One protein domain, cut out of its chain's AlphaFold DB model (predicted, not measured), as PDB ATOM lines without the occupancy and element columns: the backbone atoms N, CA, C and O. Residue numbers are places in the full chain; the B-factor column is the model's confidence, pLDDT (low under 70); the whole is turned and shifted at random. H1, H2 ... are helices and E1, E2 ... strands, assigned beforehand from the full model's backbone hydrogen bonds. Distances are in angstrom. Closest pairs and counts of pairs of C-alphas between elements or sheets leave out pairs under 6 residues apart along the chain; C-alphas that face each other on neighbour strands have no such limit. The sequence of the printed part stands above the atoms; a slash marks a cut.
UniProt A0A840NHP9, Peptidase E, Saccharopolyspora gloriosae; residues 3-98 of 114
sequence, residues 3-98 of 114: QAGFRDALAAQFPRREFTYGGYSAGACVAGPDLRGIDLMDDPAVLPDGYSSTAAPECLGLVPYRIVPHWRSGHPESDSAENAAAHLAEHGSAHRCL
ATOM      1  N   GLN A   3     204.758 204.253 254.190       92.00
ATOM      2  CA  GLN A   3     206.158 204.680 254.370       92.00
ATOM      3  C   GLN A   3     206.305 206.142 254.832       92.00
ATOM      4  O   GLN A   3     207.278 206.482 255.494       92.00
ATOM      5  N   ALA A   4     205.339 207.003 254.503       90.88
ATOM      6  CA  ALA A   4     205.342 208.409 254.904       90.88
ATOM      7  C   ALA A   4     204.704 208.653 256.289       90.88
ATOM      8  O   ALA A   4     204.649 209.796 256.729       90.88
ATOM      9  N   GLY A   5     204.180 207.617 256.960       92.50
ATOM     10  CA  GLY A   5     203.547 207.740 258.280       92.50
ATOM     11  C   GLY A   5     202.221 208.511 258.278       92.50
ATOM     12  O   GLY A   5     201.812 209.049 259.305       92.50
ATOM     13  N   PHE A   6     201.538 208.601 257.131       93.12
ATOM     14  CA  PHE A   6     200.358 209.464 257.000       93.12
ATOM     15  C   PHE A   6     199.188 209.031 257.894       93.12
ATOM     16  O   PHE A   6     198.522 209.886 258.476       93.12
ATOM     17  N   ARG A   7     198.954 207.720 258.045       92.56
ATOM     18  CA  ARG A   7     197.900 207.199 258.929       92.56
ATOM     19  C   ARG A   7     198.113 207.657 260.371       92.56
ATOM     20  O   ARG A   7     197.170 208.118 261.005       92.56
ATOM     21  N   ASP A   8     199.349 207.592 260.853       92.44
ATOM     22  CA  ASP A   8     199.688 207.956 262.230       92.44
ATOM     23  C   ASP A   8     199.562 209.470 262.448       92.44
ATOM     24  O   ASP A   8     198.995 209.920 263.446       92.44
ATOM     25  N   ALA A   9     200.008 210.267 261.472       93.38
ATOM     26  CA  ALA A   9     199.822 211.715 261.487       93.38
ATOM     27  C   ALA A   9     198.332 212.102 261.514       93.38
ATOM     28  O   ALA A   9     197.943 213.008 262.254       93.38
ATOM     29  N   LEU A  10     197.492 211.399 260.747       91.50
ATOM     30  CA  LEU A  10     196.046 211.608 260.735       91.50
ATOM     31  C   LEU A  10     195.408 211.189 262.063       91.50
ATOM     32  O   LEU A  10     194.625 211.955 262.622       91.50
ATOM     33  N   ALA A  11     195.773 210.024 262.602       89.25
ATOM     34  CA  ALA A  11     195.273 209.535 263.886       89.25
ATOM     35  C   ALA A  11     195.547 210.530 265.027       89.25
ATOM     36  O   ALA A  11     194.697 210.725 265.894       89.25
ATOM     37  N   ALA A  12     196.684 211.233 264.986       90.88
ATOM     38  CA  ALA A  12     197.005 212.292 265.941       90.88
ATOM     39  C   ALA A  12     196.110 213.545 265.812       90.88
ATOM     40  O   ALA A  12     195.947 214.278 266.786       90.88
ATOM     41  N   GLN A  13     195.533 213.812 264.635       88.75
ATOM     42  CA  GLN A  13     194.610 214.937 264.418       88.75
ATOM     43  C   GLN A  13     193.142 214.564 264.638       88.75
ATOM     44  O   GLN A  13     192.335 215.440 264.941       88.75
ATOM     45  N   PHE A  14     192.801 213.285 264.512       82.12
ATOM     46  CA  PHE A  14     191.427 212.790 264.507       82.12
ATOM     47  C   PHE A  14     190.555 213.178 265.720       82.12
ATOM     48  O   PHE A  14     189.363 213.405 265.530       82.12
ATOM     49  N   PRO A  15     191.091 213.339 266.950       82.94
ATOM     50  CA  PRO A  15     190.298 213.810 268.090       82.94
ATOM     51  C   PRO A  15     189.795 215.262 267.975       82.94
ATOM     52  O   PRO A  15     188.985 215.699 268.792       82.94
ATOM     53  N   ARG A  16     190.303 216.046 267.016       85.44
ATOM     54  CA  ARG A  16     189.963 217.464 266.852       85.44
ATOM     55  C   ARG A  16     188.660 217.599 266.069       85.44
ATOM     56  O   ARG A  16     188.564 217.121 264.944       85.44
ATOM     57  N   ARG A  17     187.678 218.308 266.633       81.81
ATOM     58  CA  ARG A  17     186.344 218.489 266.027       81.81
ATOM     59  C   ARG A  17     186.382 219.206 264.679       81.81
ATOM     60  O   ARG A  17     185.493 219.016 263.861       81.81
ATOM     61  N   GLU A  18     187.389 220.039 264.462       87.12
ATOM     62  CA  GLU A  18     187.559 220.820 263.240       87.12
ATOM     63  C   GLU A  18     188.241 220.017 262.124       87.12
ATOM     64  O   GLU A  18     188.319 220.482 260.987       87.12
ATOM     65  N   PHE A  19     188.769 218.828 262.430       88.00
ATOM     66  CA  PHE A  19     189.450 218.007 261.444       88.00
ATOM     67  C   PHE A  19     188.441 217.376 260.480       88.00
ATOM     68  O   PHE A  19     187.477 216.736 260.888       88.00
ATOM     69  N   THR A  20     188.682 217.539 259.181       91.50
ATOM     70  CA  THR A  20     187.889 216.918 258.117       91.50
ATOM     71  C   THR A  20     188.822 216.214 257.145       91.50
ATOM     72  O   THR A  20     189.794 216.802 256.674       91.50
ATOM     73  N   TYR A  21     188.502 214.961 256.824       93.81
ATOM     74  CA  TYR A  21     189.145 214.221 255.748       93.81
ATOM     75  C   TYR A  21     188.270 214.271 254.492       93.81
ATOM     76  O   TYR A  21     187.112 213.856 254.531       93.81
ATOM     77  N   GLY A  22     188.828 214.762 253.386       95.69
ATOM     78  CA  GLY A  22     188.204 214.727 252.065       95.69
ATOM     79  C   GLY A  22     189.045 213.885 251.113       95.69
ATOM     80  O   GLY A  22     190.200 214.219 250.859       95.69
ATOM     81  N   GLY A  23     188.471 212.799 250.597       96.88
ATOM     82  CA  GLY A  23     189.130 211.891 249.660       96.88
ATOM     83  C   GLY A  23     188.391 211.830 248.327       96.88
ATOM     84  O   GLY A  23     187.175 211.665 248.306       96.88
ATOM     85  N   TYR A  24     189.130 211.935 247.223       97.38
ATOM     86  CA  TYR A  24     188.624 211.762 245.856       97.38
ATOM     87  C   TYR A  24     189.266 210.531 245.210       97.38
ATOM     88  O   TYR A  24     190.469 210.329 245.382       97.38
ATOM     89  N   SER A  25     188.479 209.734 244.475       97.06
ATOM     90  CA  SER A  25     188.930 208.507 243.796       97.06
ATOM     91  C   SER A  25     189.747 207.609 244.747       97.06
ATOM     92  O   SER A  25     189.229 207.239 245.803       97.06
ATOM     93  N   ALA A  26     191.028 207.346 244.477       95.88
ATOM     94  CA  ALA A  26     191.928 206.602 245.365       95.88
ATOM     95  C   ALA A  26     191.953 207.136 246.816       95.88
ATOM     96  O   ALA A  26     192.043 206.364 247.771       95.88
ATOM     97  N   GLY A  27     191.796 208.450 247.013       96.88
ATOM     98  CA  GLY A  27     191.652 209.065 248.335       96.88
ATOM     99  C   GLY A  27     190.380 208.629 249.078       96.88
ATOM    100  O   GLY A  27     190.381 208.527 250.303       96.88
ATOM    101  N   ALA A  28     189.289 208.345 248.367       97.81
ATOM    102  CA  ALA A  28     188.096 207.752 248.966       97.81
ATOM    103  C   ALA A  28     188.315 206.260 249.277       97.81
ATOM    104  O   ALA A  28     187.927 205.805 250.352       97.81
ATOM    105  N   CYS A  29     188.995 205.515 248.395       97.88
ATOM    106  CA  CYS A  29     189.310 204.095 248.599       97.88
ATOM    107  C   CYS A  29     190.088 203.862 249.903       97.88
ATOM    108  O   CYS A  29     189.705 203.027 250.725       97.88
ATOM    109  N   VAL A  30     191.134 204.660 250.146       96.88
ATOM    110  CA  VAL A  30     191.976 204.534 251.349       96.88
ATOM    111  C   VAL A  30     191.274 204.958 252.642       96.88
ATOM    112  O   VAL A  30     191.817 204.724 253.718       96.88
ATOM    113  N   ALA A  31     190.079 205.556 252.583       96.88
ATOM    114  CA  ALA A  31     189.277 205.833 253.776       96.88
ATOM    115  C   ALA A  31     188.691 204.554 254.399       96.88
ATOM    116  O   ALA A  31     188.329 204.559 255.576       96.88
ATOM    117  N   GLY A  32     188.589 203.471 253.622       96.62
ATOM    118  CA  GLY A  32     188.083 202.180 254.073       96.62
ATOM    119  C   GLY A  32     189.057 201.402 254.969       96.62
ATOM    120  O   GLY A  32     190.096 201.923 255.382       96.62
ATOM    121  N   PRO A  33     188.729 200.138 255.284       96.25
ATOM    122  CA  PRO A  33     189.558 199.296 256.146       96.25
ATOM    123  C   PRO A  33     190.798 198.715 255.439       96.25
ATOM    124  O   PRO A  33     191.826 198.522 256.079       96.25
ATOM    125  N   ASP A  34     190.710 198.434 254.136       95.75
ATOM    126  CA  ASP A  34     191.789 197.908 253.287       95.75
ATOM    127  C   ASP A  34     191.489 198.192 251.798       95.75
ATOM    128  O   ASP A  34     190.491 198.845 251.487       95.75
ATOM    129  N   LEU A  35     192.359 197.725 250.893       95.62
ATOM    130  CA  LEU A  35     192.234 197.891 249.435       95.62
ATOM    131  C   LEU A  35     191.721 196.638 248.704       95.62
ATOM    132  O   LEU A  35     191.823 196.570 247.483       95.62
ATOM    133  N   ARG A  36     191.180 195.631 249.405       95.25
ATOM    134  CA  ARG A  36     190.661 194.429 248.725       95.25
ATOM    135  C   ARG A  36     189.551 194.808 247.749       95.25
ATOM    136  O   ARG A  36     188.679 195.599 248.099       95.25
ATOM    137  N   GLY A  37     189.575 194.245 246.547       95.81
ATOM    138  CA  GLY A  37     188.658 194.571 245.458       95.81
ATOM    139  C   GLY A  37     189.056 195.829 244.681       95.81
ATOM    140  O   GLY A  37     188.753 195.909 243.498       95.81
ATOM    141  N   ILE A  38     189.759 196.785 245.300       96.50
ATOM    142  CA  ILE A  38     190.293 197.974 244.612       96.50
ATOM    143  C   ILE A  38     191.534 197.618 243.787       96.50
ATOM    144  O   ILE A  38     191.785 198.234 242.759       96.50
ATOM    145  N   ASP A  39     192.245 196.560 244.165       93.88
ATOM    146  CA  ASP A  39     193.315 195.933 243.380       93.88
ATOM    147  C   ASP A  39     192.858 195.385 242.011       93.88
ATOM    148  O   ASP A  39     193.683 195.055 241.165       93.88
ATOM    149  N   LEU A  40     191.543 195.305 241.769       96.19
ATOM    150  CA  LEU A  40     190.960 194.994 240.456       96.19
ATOM    151  C   LEU A  40     190.802 196.237 239.560       96.19
ATOM    152  O   LEU A  40     190.498 196.101 238.374       96.19
ATOM    153  N   MET A  41     190.967 197.433 240.130       96.75
ATOM    154  CA  MET A  41     190.921 198.722 239.435       96.75
ATOM    155  C   MET A  41     192.328 199.283 239.236       96.75
ATOM    156  O   MET A  41     192.681 199.637 238.114       96.75
ATOM    157  N   ASP A  42     193.122 199.301 240.308       93.81
ATOM    158  CA  ASP A  42     194.486 199.826 240.338       93.81
ATOM    159  C   ASP A  42     195.503 198.699 240.553       93.81
ATOM    160  O   ASP A  42     195.347 197.874 241.452       93.81
ATOM    161  N   ASP A  43     196.584 198.691 239.769       92.12
ATOM    162  CA  ASP A  43     197.649 197.690 239.899       92.12
ATOM    163  C   ASP A  43     198.477 197.918 241.183       92.12
ATOM    164  O   ASP A  43     199.193 198.924 241.286       92.12
ATOM    165  N   PRO A  44     198.459 196.985 242.158       88.81
ATOM    166  CA  PRO A  44     199.199 197.129 243.408       88.81
ATOM    167  C   PRO A  44     200.727 197.064 243.233       88.81
ATOM    168  O   PRO A  44     201.458 197.400 244.167       88.81
ATOM    169  N   ALA A  45     201.227 196.623 242.073       89.44
ATOM    170  CA  ALA A  45     202.654 196.599 241.762       89.44
ATOM    171  C   ALA A  45     203.189 197.966 241.300       89.44
ATOM    172  O   ALA A  45     204.409 198.160 241.265       89.44
ATOM    173  N   VAL A  46     202.313 198.920 240.964       90.44
ATOM    174  CA  VAL A  46     202.718 200.267 240.551       90.44
ATOM    175  C   VAL A  46     203.068 201.096 241.784       90.44
ATOM    176  O   VAL A  46     202.208 201.493 242.569       90.44
ATOM    177  N   LEU A  47     204.360 201.380 241.952       88.69
ATOM    178  CA  LEU A  47     204.891 202.146 243.078       88.69
ATOM    179  C   LEU A  47     205.658 203.379 242.584       88.69
ATOM    180  O   LEU A  47     206.378 203.282 241.590       88.69
ATOM    181  N   PRO A  48     205.556 204.531 243.276       86.69
ATOM    182  CA  PRO A  48     206.399 205.684 242.982       86.69
ATOM    183  C   PRO A  48     207.878 205.405 243.280       86.69
ATOM    184  O   PRO A  48     208.208 204.622 244.176       86.69
ATOM    185  N   ASP A  49     208.772 206.121 242.600       91.06
ATOM    186  CA  ASP A  49     210.213 206.025 242.843       91.06
ATOM    187  C   ASP A  49     210.556 206.252 244.327       91.06
ATOM    188  O   ASP A  49     210.110 207.209 244.964       91.06
ATOM    189  N   GLY A  50     211.367 205.351 244.889       90.62
ATOM    190  CA  GLY A  50     211.792 205.401 246.293       90.62
ATOM    191  C   GLY A  50     210.817 204.779 247.303       90.62
ATOM    192  O   GLY A  50     211.128 204.753 248.499       90.62
ATOM    193  N   TYR A  51     209.672 204.246 246.861       89.06
ATOM    194  CA  TYR A  51     208.778 203.465 247.718       89.06
ATOM    195  C   TYR A  51     209.153 201.983 247.724       89.06
ATOM    196  O   TYR A  51     209.413 201.379 246.685       89.06
ATOM    197  N   SER A  52     209.171 201.385 248.918       87.81
ATOM    198  CA  SER A  52     209.449 199.957 249.066       87.81
ATOM    199  C   SER A  52     208.248 199.103 248.667       87.81
ATOM    200  O   SER A  52     207.152 199.296 249.192       87.81
ATOM    201  N   SER A  53     208.476 198.074 247.849       83.62
ATOM    202  CA  SER A  53     207.476 197.046 247.528       83.62
ATOM    203  C   SER A  53     207.152 196.108 248.690       83.62
ATOM    204  O   SER A  53     206.169 195.375 248.643       83.62
ATOM    205  N   THR A  54     207.952 196.136 249.757       84.12
ATOM    206  CA  THR A  54     207.690 195.362 250.977       84.12
ATOM    207  C   THR A  54     206.784 196.094 251.967       84.12
ATOM    208  O   THR A  54     206.339 195.494 252.945       84.12
ATOM    209  N   ALA A  55     206.510 197.384 251.745       80.94
ATOM    210  CA  ALA A  55     205.617 198.148 252.600       80.94
ATOM    211  C   ALA A  55     204.163 197.805 252.255       80.94
ATOM    212  O   ALA A  55     203.646 198.233 251.224       80.94
ATOM    213  N   ALA A  56     203.494 197.056 253.131       82.94
ATOM    214  CA  ALA A  56     202.075 196.770 252.963       82.94
ATOM    215  C   ALA A  56     201.265 198.086 252.935       82.94
ATOM    216  O   ALA A  56     201.485 198.961 253.785       82.94
ATOM    217  N   PRO A  57     200.340 198.263 251.975       85.19
ATOM    218  CA  PRO A  57     199.499 199.448 251.933       85.19
ATOM    219  C   PRO A  57     198.543 199.441 253.127       85.19
ATOM    220  O   PRO A  57     197.767 198.508 253.324       85.19
ATOM    221  N   GLU A  58     198.604 200.498 253.929       91.19
ATOM    222  CA  GLU A  58     197.693 200.714 255.043       91.19
ATOM    223  C   GLU A  58     196.633 201.742 254.652       91.19
ATOM    224  O   GLU A  58     196.960 202.847 254.202       91.19
ATOM    225  N   CYS A  59     195.366 201.385 254.860       95.31
ATOM    226  CA  CYS A  59     194.250 202.317 254.766       95.31
ATOM    227  C   CYS A  59     194.022 203.043 256.099       95.31
ATOM    228  O   CYS A  59     194.600 202.712 257.138       95.31
ATOM    229  N   LEU A  60     193.183 204.071 256.054       95.25
ATOM    230  CA  LEU A  60     192.918 204.970 257.171       95.25
ATOM    231  C   LEU A  60     191.873 204.426 258.149       95.25
ATOM    232  O   LEU A  60     191.869 204.850 259.300       95.25
ATOM    233  N   GLY A  61     190.992 203.517 257.715       94.25
ATOM    234  CA  GLY A  61     189.962 202.934 258.579       94.25
ATOM    235  C   GLY A  61     188.933 203.945 259.095       94.25
ATOM    236  O   GLY A  61     188.417 203.784 260.196       94.25
ATOM    237  N   LEU A  62     188.642 204.998 258.325       93.69
ATOM    238  CA  LEU A  62     187.697 206.062 258.692       93.69
ATOM    239  C   LEU A  62     186.235 205.639 258.518       93.69
ATOM    240  O   LEU A  62     185.349 206.186 259.172       93.69
ATOM    241  N   VAL A  63     185.977 204.677 257.630       95.44
ATOM    242  CA  VAL A  63     184.655 204.085 257.409       95.44
ATOM    243  C   VAL A  63     184.729 202.555 257.449       95.44
ATOM    244  O   VAL A  63     185.735 201.976 257.036       95.44
ATOM    245  N   PRO A  64     183.664 201.861 257.900       96.25
ATOM    246  CA  PRO A  64     183.674 200.404 258.066       96.25
ATOM    247  C   PRO A  64     183.407 199.629 256.760       96.25
ATOM    248  O   PRO A  64     183.025 198.461 256.794       96.25
ATOM    249  N   TYR A  65     183.559 200.267 255.600       97.75
ATOM    250  CA  TYR A  65     183.284 199.692 254.283       97.75
ATOM    251  C   TYR A  65     184.285 200.204 253.247       97.75
ATOM    252  O   TYR A  65     184.913 201.243 253.432       97.75
ATOM    253  N   ARG A  66     184.425 199.482 252.137       98.38
ATOM    254  CA  ARG A  66     185.222 199.925 250.983       98.38
ATOM    255  C   ARG A  66     184.409 200.881 250.122       98.38
ATOM    256  O   ARG A  66     183.194 200.731 250.017       98.38
ATOM    257  N   ILE A  67     185.060 201.856 249.509       98.56
ATOM    258  CA  ILE A  67     184.417 202.754 248.548       98.56
ATOM    259  C   ILE A  67     184.935 202.380 247.166       98.56
ATOM    260  O   ILE A  67     186.142 202.371 246.962       98.56
ATOM    261  N   VAL A  68     184.021 202.061 246.250       98.62
ATOM    262  CA  VAL A  68     184.315 201.773 244.842       98.62
ATOM    263  C   VAL A  68     183.934 203.017 244.031       98.62
ATOM    264  O   VAL A  68     182.735 203.279 243.875       98.62
ATOM    265  N   PRO A  69     184.905 203.839 243.595       98.50
ATOM    266  CA  PRO A  69     184.633 205.051 242.830       98.50
ATOM    267  C   PRO A  69     184.305 204.715 241.371       98.50
ATOM    268  O   PRO A  69     184.438 203.570 240.948       98.50
ATOM    269  N   HIS A  70     183.892 205.723 240.599       98.38
ATOM    270  CA  HIS A  70     183.693 205.638 239.146       98.38
ATOM    271  C   HIS A  70     182.671 204.585 238.684       98.38
ATOM    272  O   HIS A  70     182.535 204.320 237.489       98.38
ATOM    273  N   TRP A  71     181.903 204.005 239.607       98.56
ATOM    274  CA  TRP A  71     180.962 202.937 239.313       98.56
ATOM    275  C   TRP A  71     179.863 203.453 238.390       98.56
ATOM    276  O   TRP A  71     179.228 204.460 238.701       98.56
ATOM    277  N   ARG A  72     179.624 202.778 237.259       98.00
ATOM    278  CA  ARG A  72     178.591 203.145 236.269       98.00
ATOM    279  C   ARG A  72     178.633 204.618 235.867       98.00
ATOM    280  O   ARG A  72     177.611 205.313 235.875       98.00
ATOM    281  N   SER A  73     179.832 205.085 235.552       97.31
ATOM    282  CA  SER A  73     180.116 206.476 235.203       97.31
ATOM    283  C   SER A  73     180.698 206.581 233.798       97.31
ATOM    284  O   SER A  73     181.129 205.594 233.209       97.31
ATOM    285  N   GLY A  74     180.732 207.793 233.243       96.94
ATOM    286  CA  GLY A  74     181.426 208.081 231.982       96.94
ATOM    287  C   GLY A  74     182.948 208.123 232.150       96.94
ATOM    288  O   GLY A  74     183.575 209.071 231.685       96.94
ATOM    289  N   HIS A  75     183.522 207.143 232.851       95.62
ATOM    290  CA  HIS A  75     184.926 207.096 233.249       95.62
ATOM    291  C   HIS A  75     185.607 205.849 232.664       95.62
ATOM    292  O   HIS A  75     184.981 204.786 232.655       95.62
ATOM    293  N   PRO A  76     186.882 205.922 232.228       96.31
ATOM    294  CA  PRO A  76     187.618 204.756 231.722       96.31
ATOM    295  C   PRO A  76     187.680 203.572 232.700       96.31
ATOM    296  O   PRO A  76     187.784 202.428 232.278       96.31
ATOM    297  N   GLU A  77     187.583 203.847 233.999       96.06
ATOM    298  CA  GLU A  77     187.626 202.841 235.069       96.06
ATOM    299  C   GLU A  77     186.240 202.290 235.446       96.06
ATOM    300  O   GLU A  77     186.119 201.531 236.401       96.06
ATOM    301  N   SER A  78     185.165 202.655 234.735       97.38
ATOM    302  CA  SER A  78     183.814 202.203 235.107       97.38
ATOM    303  C   SER A  78     183.670 200.680 235.036       97.38
ATOM    304  O   SER A  78     183.058 200.085 235.922       97.38
ATOM    305  N   ASP A  79     184.261 200.031 234.029       98.06
ATOM    306  CA  ASP A  79     184.182 198.573 233.878       98.06
ATOM    307  C   ASP A  79     184.935 197.847 235.006       98.06
ATOM    308  O   ASP A  79     184.438 196.871 235.574       98.06
ATOM    309  N   SER A  80     186.120 198.340 235.386       98.19
ATOM    310  CA  SER A  80     186.875 197.779 236.512       98.19
ATOM    311  C   SER A  80     186.183 198.051 237.849       98.19
ATOM    312  O   SER A  80     186.138 197.157 238.695       98.19
ATOM    313  N   ALA A  81     185.552 199.215 238.020       98.50
ATOM    314  CA  ALA A  81     184.720 199.524 239.180       98.50
ATOM    315  C   ALA A  81     183.517 198.573 239.308       98.50
ATOM    316  O   ALA A  81     183.178 198.132 240.408       98.50
ATOM    317  N   GLU A  82     182.861 198.213 238.201       98.62
ATOM    318  CA  GLU A  82     181.772 197.231 238.224       98.62
ATOM    319  C   GLU A  82     182.269 195.829 238.600       98.62
ATOM    320  O   GLU A  82     181.635 195.165 239.427       98.62
ATOM    321  N   ASN A  83     183.430 195.414 238.089       98.38
ATOM    322  CA  ASN A  83     184.060 194.148 238.468       98.38
ATOM    323  C   ASN A  83     184.447 194.120 239.955       98.38
ATOM    324  O   ASN A  83     184.178 193.136 240.645       98.38
ATOM    325  N   ALA A  84     185.019 195.211 240.469       98.50
ATOM    326  CA  ALA A  84     185.366 195.360 241.878       98.50
ATOM    327  C   ALA A  84     184.129 195.262 242.782       98.50
ATOM    328  O   ALA A  84     184.123 194.510 243.760       98.50
ATOM    329  N   ALA A  85     183.053 195.972 242.433       98.69
ATOM    330  CA  ALA A  85     181.793 195.918 243.166       98.69
ATOM    331  C   ALA A  85     181.186 194.505 243.166       98.69
ATOM    332  O   ALA A  85     180.766 194.012 244.215       98.69
ATOM    333  N   ALA A  86     181.181 193.828 242.013       98.62
ATOM    334  CA  ALA A  86     180.688 192.459 241.896       98.62
ATOM    335  C   ALA A  86     181.507 191.482 242.754       98.62
ATOM    336  O   ALA A  86     180.928 190.711 243.520       98.62
ATOM    337  N   HIS A  87     182.839 191.569 242.695       98.56
ATOM    338  CA  HIS A  87     183.738 190.758 243.514       98.56
ATOM    339  C   HIS A  87     183.484 190.972 245.013       98.56
ATOM    340  O   HIS A  87     183.330 190.013 245.770       98.56
ATOM    341  N   LEU A  88     183.382 192.228 245.456       98.56
ATOM    342  CA  LEU A  88     183.114 192.554 246.857       98.56
ATOM    343  C   LEU A  88     181.747 192.035 247.319       98.56
ATOM    344  O   LEU A  88     181.638 191.532 248.440       98.56
ATOM    345  N   ALA A  89     180.724 192.122 246.466       98.50
ATOM    346  CA  ALA A  89     179.397 191.582 246.743       98.50
ATOM    347  C   ALA A  89     179.414 190.052 246.885       98.50
ATOM    348  O   ALA A  89     178.867 189.528 247.854       98.50
ATOM    349  N   GLU A  90     180.079 189.349 245.967       98.44
ATOM    350  CA  GLU A  90     180.225 187.888 245.994       98.44
ATOM    351  C   GLU A  90     180.896 187.402 247.288       98.44
ATOM    352  O   GLU A  90     180.482 186.404 247.877       98.44
ATOM    353  N   HIS A  91     181.883 188.151 247.782       98.00
ATOM    354  CA  HIS A  91     182.639 187.814 248.989       98.00
ATOM    355  C   HIS A  91     182.013 188.366 250.282       98.00
ATOM    356  O   HIS A  91     182.649 188.324 251.338       98.00
ATOM    357  N   GLY A  92     180.800 188.929 250.226       97.94
ATOM    358  CA  GLY A  92     180.115 189.497 251.393       97.94
ATOM    359  C   GLY A  92     180.866 190.664 252.048       97.94
ATOM    360  O   GLY A  92     180.683 190.945 253.233       97.94
ATOM    361  N   SER A  93     181.740 191.338 251.299       98.19
ATOM    362  CA  SER A  93     182.545 192.447 251.795       98.19
ATOM    363  C   SER A  93     181.746 193.745 251.734       98.19
ATOM    364  O   SER A  93     181.308 194.165 250.665       98.19
ATOM    365  N   ALA A  94     181.577 194.411 252.880       98.38
ATOM    366  CA  ALA A  94     180.870 195.686 252.947       98.38
ATOM    367  C   ALA A  94     181.544 196.732 252.043       98.38
ATOM    368  O   ALA A  94     182.738 197.027 252.192       98.38
ATOM    369  N   HIS A  95     180.769 197.289 251.115       98.62
ATOM    370  CA  HIS A  95     181.234 198.284 250.160       98.62
ATOM    371  C   HIS A  95     180.122 199.268 249.778       98.62
ATOM    372  O   HIS A  95     178.934 198.990 249.951       98.62
ATOM    373  N   ARG A  96     180.518 200.431 249.264       98.44
ATOM    374  CA  ARG A  96     179.638 201.434 248.663       98.44
ATOM    375  C   ARG A  96     180.194 201.841 247.311       98.44
ATOM    376  O   ARG A  96     181.338 202.272 247.225       98.44
ATOM    377  N   CYS A  97     179.364 201.743 246.287       98.56
ATOM    378  CA  CYS A  97     179.682 202.268 244.969       98.56
ATOM    379  C   CYS A  97     179.326 203.751 244.895       98.56
ATOM    380  O   CYS A  97     178.283 204.153 245.417       98.56
ATOM    381  N   LEU A  98     180.172 204.538 244.237       98.56
ATOM    382  CA  LEU A  98     179.913 205.937 243.924       98.56
ATOM    383  C   LEU A  98     180.040 206.163 242.424       98.56
ATOM    384  O   LEU A  98     181.032 205.758 241.818       98.56
TER     385      LEU A  98
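Overview. This is residues 3 to 98 of the 114 residues of the protein "Peptidase E" of Saccharopolyspora gloriosae (UniProt A0A840NHP9). The domain has little regular structure: a small sheet of E1 and E2 with H3 packed on it lies at one end, H1 at the other, with H2 and long loops between. The printed part has 96 residues with three named helices and two named strands, in the order H1 H2 E1 H3 E2, 31 residues in named elements, mostly helix. The sheet, order E1 E2, is parallel. The whole is compact, radius of gyration of the C-alphas 14.2 A, spanning 36 by 34 by 26 A.

Arrangement. E1, residues 66 to 68, and E2, residues 95 to 97, are parallel neighbours at 21 degrees; N 96 and O 66 are within hydrogen-bond range at 2.8 A. With H3, residues 78 to 90, they form a strand-helix-strand unit, two parallel strands with a helix between, its crossover right-handed. The closest C-alphas of E1 and H3, Val 68 and Ala 81, are 6.1 A apart; those of H3 and E2, Leu 88 and His 95, 6.9 A. The closest C-alphas of E1 and H2, residues 26 to 29, are those of Ile 67 and Cys 29, 5.1 A. H1, residues 6 to 13, is apart from H2, H3, E1 and E2. In H1 and H3 every O i to N i+4 pair is within hydrogen-bond range; H2 is too short for one.

Along the chain. H3 measures 18.3 A and H1 10.9 A from first to last C-alpha; H2 measures 4.9 A, E1 6.5 A and E2 6.7 A. C-alpha 6 is at (200.358, 209.464, 257.000) and C-alpha 97 at (179.682, 202.268, 244.969).

Size, cuts and confidence. The C-alphas farthest apart, Arg 16 and Asp 79, are 38.4 A apart. The links H1 to H2 and H2 to E1 are long. The printed part has no cut, and no printed residue is under 70 in pLDDT.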